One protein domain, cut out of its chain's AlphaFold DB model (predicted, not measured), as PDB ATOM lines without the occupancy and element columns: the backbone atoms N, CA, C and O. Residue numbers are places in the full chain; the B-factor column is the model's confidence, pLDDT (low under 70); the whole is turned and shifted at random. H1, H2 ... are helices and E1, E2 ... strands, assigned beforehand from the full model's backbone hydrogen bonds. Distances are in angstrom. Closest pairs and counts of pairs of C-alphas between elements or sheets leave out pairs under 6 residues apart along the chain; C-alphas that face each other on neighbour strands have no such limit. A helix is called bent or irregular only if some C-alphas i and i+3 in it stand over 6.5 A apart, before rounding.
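This is residues 141 to 187 of the 187 residues of the protein "M16C_associated domain-containing protein" of Biomphalaria glabrata (UniProt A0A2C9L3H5). Picture an open, flat zigzag: the small hairpin of E1 and E2, then a long loop that swings out to a turn near Asn 157 and folds back toward helix H1. The printed part has 47 residues, under half in named elements, in the order E1, E2, H1; its sheet, E1 - E2, is antiparallel, and the class is mixed, helices and strands. It is extended, with a radius of gyration of the C-alphas of 15.3 A and spans of 42 by 25 by 13 A.

Look first at E1, residues 141 to 144, and E2, residues 147 to 151, an antiparallel hairpin at 140 degrees; N 142 and O 149 are 2.9 A apart, within hydrogen-bond range. H1, residues 173 to 186, is apart from E1; 5 of its 10 O i to N i+4 pairs are within hydrogen-bond range.

Find C-alpha 141 at (118.952, 121.063, 149.680), where E1 begins its 10.1 A; E2 spans 12.8 A. H1 runs 20.3 A to C-alpha 186 at (114.502, 112.073, 123.147), and is irregular: C-alphas 177 and 180 are 7.1 A apart.

The farthest C-alphas, Asn 157 and Asp 174, are 43.2 A apart. The link from E2 to H1 is long, 21 residues. The printed part has no cut, and no printed residue is under 70 in pLDDT.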
ATOM      1  N   ILE A 141     117.926 121.061 150.727       93.50
ATOM      2  CA  ILE A 141     118.952 121.063 149.680       93.50
ATOM      3  C   ILE A 141     120.020 120.059 150.080       93.50
ATOM      4  O   ILE A 141     120.699 120.216 151.092       93.50
ATOM      5  N   LYS A 142     120.188 119.034 149.247       93.12
ATOM      6  CA  LYS A 142     121.214 118.004 149.416       93.12
ATOM      7  C   LYS A 142     122.252 118.113 148.318       93.12
ATOM      8  O   LYS A 142     121.950 118.566 147.218       93.12
ATOM      9  N   GLU A 143     123.454 117.640 148.597       92.38
ATOM     10  CA  GLU A 143     124.511 117.511 147.602       92.38
ATOM     11  C   GLU A 143     124.807 116.029 147.369       92.38
ATOM     12  O   GLU A 143     124.970 115.258 148.318       92.38
ATOM     13  N   ALA A 144     124.850 115.613 146.106       89.44
ATOM     14  CA  ALA A 144     125.254 114.266 145.725       89.44
ATOM     15  C   ALA A 144     125.912 114.286 144.343       89.44
ATOM     16  O   ALA A 144     125.406 114.913 143.416       89.44
ATOM     17  N   GLY A 145     127.046 113.591 144.200       84.00
ATOM     18  CA  GLY A 145     127.737 113.465 142.911       84.00
ATOM     19  C   GLY A 145     128.167 114.800 142.290       84.00
ATOM     20  O   GLY A 145     128.193 114.911 141.069       84.00
ATOM     21  N   GLY A 146     128.454 115.820 143.109       87.38
ATOM     22  CA  GLY A 146     128.810 117.167 142.644       87.38
ATOM     23  C   GLY A 146     127.634 117.984 142.094       87.38
ATOM     24  O   GLY A 146     127.855 118.966 141.393       87.38
ATOM     25  N   SER A 147     126.391 117.577 142.367       89.94
ATOM     26  CA  SER A 147     125.170 118.298 141.986       89.94
ATOM     27  C   SER A 147     124.278 118.566 143.198       89.94
ATOM     28  O   SER A 147     124.254 117.790 144.157       89.94
ATOM     29  N   PHE A 148     123.502 119.649 143.129       92.94
ATOM     30  CA  PHE A 148     122.484 119.975 144.126       92.94
ATOM     31  C   PHE A 148     121.162 119.269 143.813       92.94
ATOM     32  O   PHE A 148     120.688 119.274 142.679       92.94
ATOM     33  N   ILE A 149     120.546 118.692 144.840       94.56
ATOM     34  CA  ILE A 149     119.241 118.043 144.785       94.56
ATOM     35  C   ILE A 149     118.289 118.819 145.685       94.56
ATOM     36  O   ILE A 149     118.464 118.868 146.902       94.56
ATOM     37  N   GLN A 150     117.254 119.387 145.072       94.88
ATOM     38  CA  GLN A 150     116.163 120.038 145.779       94.88
ATOM     39  C   GLN A 150     115.088 119.006 146.144       94.88
ATOM     40  O   GLN A 150     114.472 118.409 145.260       94.88
ATOM     41  N   VAL A 151     114.840 118.813 147.438       94.19
ATOM     42  CA  VAL A 151     113.821 117.890 147.951       94.19
ATOM     43  C   VAL A 151     112.706 118.688 148.618       94.19
ATOM     44  O   VAL A 151     112.944 119.442 149.555       94.19
ATOM     45  N   SER A 152     111.470 118.497 148.154       93.50
ATOM     46  CA  SER A 152     110.271 119.015 148.821       93.50
ATOM     47  C   SER A 152     109.354 117.848 149.166       93.50
ATOM     48  O   SER A 152     108.904 117.114 148.281       93.50
ATOM     49  N   VAL A 153     109.126 117.636 150.464       92.56
ATOM     50  CA  VAL A 153     108.263 116.563 150.966       92.56
ATOM     51  C   VAL A 153     106.832 117.079 150.993       92.56
ATOM     52  O   VAL A 153     106.487 117.930 151.802       92.56
ATOM     53  N   GLN A 154     106.004 116.558 150.093       90.88
ATOM     54  CA  GLN A 154     104.622 116.991 149.904       90.88
ATOM     55  C   GLN A 154     103.676 115.780 149.926       90.88
ATOM     56  O   GLN A 154     104.107 114.661 149.623       90.88
ATOM     57  N   PRO A 155     102.384 115.956 150.256       89.62
ATOM     58  CA  PRO A 155     101.389 114.882 150.238       89.62
ATOM     59  C   PRO A 155     101.003 114.501 148.794       89.62
ATOM     60  O   PRO A 155      99.891 114.730 148.334       89.62
ATOM     61  N   THR A 156     101.925 113.881 148.058       89.44
ATOM     62  CA  THR A 156     101.793 113.565 146.622       89.44
ATOM     63  C   THR A 156     100.962 112.314 146.317       89.44
ATOM     64  O   THR A 156     100.905 111.867 145.170       89.44
ATOM     65  N   ASN A 157     100.329 111.716 147.332       89.00
ATOM     66  CA  ASN A 157      99.549 110.482 147.222       89.00
ATOM     67  C   ASN A 157     100.334 109.316 146.585       89.00
ATOM     68  O   ASN A 157      99.819 108.607 145.727       89.00
ATOM     69  N   GLY A 158     101.596 109.125 146.988       89.62
ATOM     70  CA  GLY A 158     102.434 108.006 146.534       89.62
ATOM     71  C   GLY A 158     103.088 108.192 145.161       89.62
ATOM     72  O   GLY A 158     103.607 107.225 144.608       89.62
ATOM     73  N   VAL A 159     103.078 109.413 144.616       91.88
ATOM     74  CA  VAL A 159     103.792 109.776 143.382       91.88
ATOM     75  C   VAL A 159     105.086 110.511 143.723       91.88
ATOM     76  O   VAL A 159     105.082 111.449 144.517       91.88
ATOM     77  N   THR A 160     106.195 110.141 143.090       94.25
ATOM     78  CA  THR A 160     107.452 110.898 143.172       94.25
ATOM     79  C   THR A 160     107.642 111.708 141.896       94.25
ATOM     80  O   THR A 160     107.622 111.150 140.801       94.25
ATOM     81  N   TYR A 161     107.843 113.020 142.034       94.06
ATOM     82  CA  TYR A 161     108.118 113.914 140.910       94.06
ATOM     83  C   TYR A 161     109.618 114.162 140.803       94.06
ATOM     84  O   TYR A 161     110.212 114.760 141.697       94.06
ATOM     85  N   LEU A 162     110.213 113.722 139.699       93.94
ATOM     86  CA  LEU A 162     111.611 113.982 139.377       93.94
ATOM     87  C   LEU A 162     111.685 115.043 138.279       93.94
ATOM     88  O   LEU A 162     111.086 114.885 137.216       93.94
ATOM     89  N   ARG A 163     112.431 116.116 138.536       93.69
ATOM     90  CA  ARG A 163     112.797 117.117 137.531       93.69
ATOM     91  C   ARG A 163     114.310 117.196 137.480       93.69
ATOM     92  O   ARG A 163     114.950 117.348 138.515       93.69
ATOM     93  N   MET A 164     114.856 117.085 136.278       91.25
ATOM     94  CA  MET A 164     116.279 117.254 136.013       91.25
ATOM     95  C   MET A 164     116.431 118.475 135.119       91.25
ATOM     96  O   MET A 164     115.709 118.609 134.132       91.25
ATOM     97  N   ALA A 165     117.340 119.366 135.488       91.50
ATOM     98  CA  ALA A 165     117.680 120.540 134.706       91.50
ATOM     99  C   ALA A 165     119.168 120.468 134.378       91.50
ATOM    100  O   ALA A 165     119.987 120.210 135.259       91.50
ATOM    101  N   SER A 166     119.499 120.674 133.110       89.81
ATOM    102  CA  SER A 166     120.875 120.794 132.648       89.81
ATOM    103  C   SER A 166     121.072 122.198 132.105       89.81
ATOM    104  O   SER A 166     120.183 122.741 131.446       89.81
ATOM    105  N   ASN A 167     122.212 122.794 132.434       90.88
ATOM    106  CA  ASN A 167     122.583 124.093 131.910       90.88
ATOM    107  C   ASN A 167     122.986 123.954 130.433       90.88
ATOM    108  O   ASN A 167     123.625 122.973 130.059       90.88
ATOM    109  N   LEU A 168     122.607 124.931 129.610       93.00
ATOM    110  CA  LEU A 168     122.961 124.990 128.192       93.00
ATOM    111  C   LEU A 168     124.198 125.865 127.930       93.00
ATOM    112  O   LEU A 168     124.563 126.068 126.774       93.00
ATOM    113  N   ASP A 169     124.854 126.370 128.977       93.38
ATOM    114  CA  ASP A 169     126.122 127.087 128.855       93.38
ATOM    115  C   ASP A 169     127.158 126.257 128.080       93.38
ATOM    116  O   ASP A 169     127.430 125.098 128.396       93.38
ATOM    117  N   GLY A 170     127.754 126.869 127.053       91.81
ATOM    118  CA  GLY A 170     128.716 126.215 126.162       91.81
ATOM    119  C   GLY A 170     128.093 125.520 124.949       91.81
ATOM    120  O   GLY A 170     128.836 125.002 124.114       91.81
ATOM    121  N   LEU A 171     126.763 125.533 124.809       94.06
ATOM    122  CA  LEU A 171     126.108 125.106 123.578       94.06
ATOM    123  C   LEU A 171     126.340 126.154 122.468       94.06
ATOM    124  O   LEU A 171     126.036 127.331 122.674       94.06
ATOM    125  N   PRO A 172     126.851 125.753 121.289       96.06
ATOM    126  CA  PRO A 172     126.965 126.640 120.134       96.06
ATOM    127  C   PRO A 172     125.621 127.281 119.739       96.06
ATOM    128  O   PRO A 172     124.583 126.615 119.739       96.06
ATOM    129  N   GLU A 173     125.627 128.573 119.390       94.44
ATOM    130  CA  GLU A 173     124.401 129.331 119.071       94.44
ATOM    131  C   GLU A 173     123.631 128.757 117.875       94.44
ATOM    132  O   GLU A 173     122.402 128.801 117.846       94.44
ATOM    133  N   ASP A 174     124.333 128.160 116.913       96.88
ATOM    134  CA  ASP A 174     123.743 127.478 115.763       96.88
ATOM    135  C   ASP A 174     122.913 126.251 116.166       96.88
ATOM    136  O   ASP A 174     122.002 125.869 115.433       96.88
ATOM    137  N   LEU A 175     123.160 125.670 117.348       95.94
ATOM    138  CA  LEU A 175     122.399 124.536 117.876       95.94
ATOM    139  C   LEU A 175     121.173 124.943 118.710       95.94
ATOM    140  O   LEU A 175     120.258 124.132 118.874       95.94
ATOM    141  N   MET A 176     121.099 126.189 119.187       94.88
ATOM    142  CA  MET A 176     119.985 126.677 120.015       94.88
ATOM    143  C   MET A 176     118.594 126.491 119.377       94.88
ATOM    144  O   MET A 176     117.688 126.031 120.078       94.88
ATOM    145  N   PRO A 177     118.386 126.759 118.067       96.19
ATOM    146  CA  PRO A 177     117.085 126.553 117.424       96.19
ATOM    147  C   PRO A 177     116.614 125.093 117.413       96.19
ATOM    148  O   PRO A 177     115.417 124.838 117.291       96.19
ATOM    149  N   TYR A 178     117.532 124.131 117.546       96.12
ATOM    150  CA  TYR A 178     117.223 122.701 117.488       96.12
ATOM    151  C   TYR A 178     116.889 122.096 118.853       96.12
ATOM    152  O   TYR A 178     116.356 120.988 118.900       96.12
ATOM    153  N   ILE A 179     117.148 122.802 119.959       94.94
ATOM    154  CA  ILE A 179     116.880 122.296 121.313       94.94
ATOM    155  C   ILE A 179     115.416 121.876 121.514       94.94
ATOM    156  O   ILE A 179     115.199 120.775 122.022       94.94
ATOM    157  N   PRO A 180     114.396 122.647 121.079       95.25
ATOM    158  CA  PRO A 180     113.007 122.204 121.195       95.25
ATOM    159  C   PRO A 180     112.733 120.885 120.459       95.25
ATOM    160  O   PRO A 180     112.082 120.000 121.013       95.25
ATOM    161  N   LEU A 181     113.271 120.724 119.242       96.56
ATOM    162  CA  LEU A 181     113.125 119.494 118.461       96.56
ATOM    163  C   LEU A 181     113.836 118.320 119.142       96.56
ATOM    164  O   LEU A 181     113.262 117.242 119.261       96.56
ATOM    165  N   PHE A 182     115.062 118.537 119.618       95.19
ATOM    166  CA  PHE A 182     115.832 117.538 120.351       95.19
ATOM    167  C   PHE A 182     115.081 117.043 121.597       95.19
ATOM    168  O   PHE A 182     114.912 115.838 121.779       95.19
ATOM    169  N   CYS A 183     114.572 117.966 122.419       94.00
ATOM    170  CA  CYS A 183     113.795 117.632 123.612       94.00
ATOM    171  C   CYS A 183     112.518 116.850 123.279       94.00
ATOM    172  O   CYS A 183     112.111 116.010 124.072       94.00
ATOM    173  N   GLN A 184     111.903 117.095 122.119       95.56
ATOM    174  CA  GLN A 184     110.701 116.380 121.690       95.56
ATOM    175  C   GLN A 184     110.974 114.937 121.237       95.56
ATOM    176  O   GLN A 184     110.088 114.099 121.358       95.56
ATOM    177  N   VAL A 185     112.155 114.639 120.682       96.19
ATOM    178  CA  VAL A 185     112.458 113.302 120.129       96.19
ATOM    179  C   VAL A 185     113.121 112.355 121.124       96.19
ATOM    180  O   VAL A 185     113.084 111.143 120.921       96.19
ATOM    181  N   ILE A 186     113.772 112.885 122.162       93.75
ATOM    182  CA  ILE A 186     114.502 112.073 123.147       93.75
ATOM    183  C   ILE A 186     113.592 111.463 124.226       93.75
ATOM    184  O   ILE A 186     113.975 110.473 124.851       93.75
ATOM    185  N   THR A 187     112.413 112.049 124.449       70.94
ATOM    186  CA  THR A 187     111.387 111.591 125.404       70.94
ATOM    187  C   THR A 187     110.275 110.827 124.707       70.94
ATOM    188  O   THR A 187     109.843 109.791 125.256       70.94
TER     189      THR A 187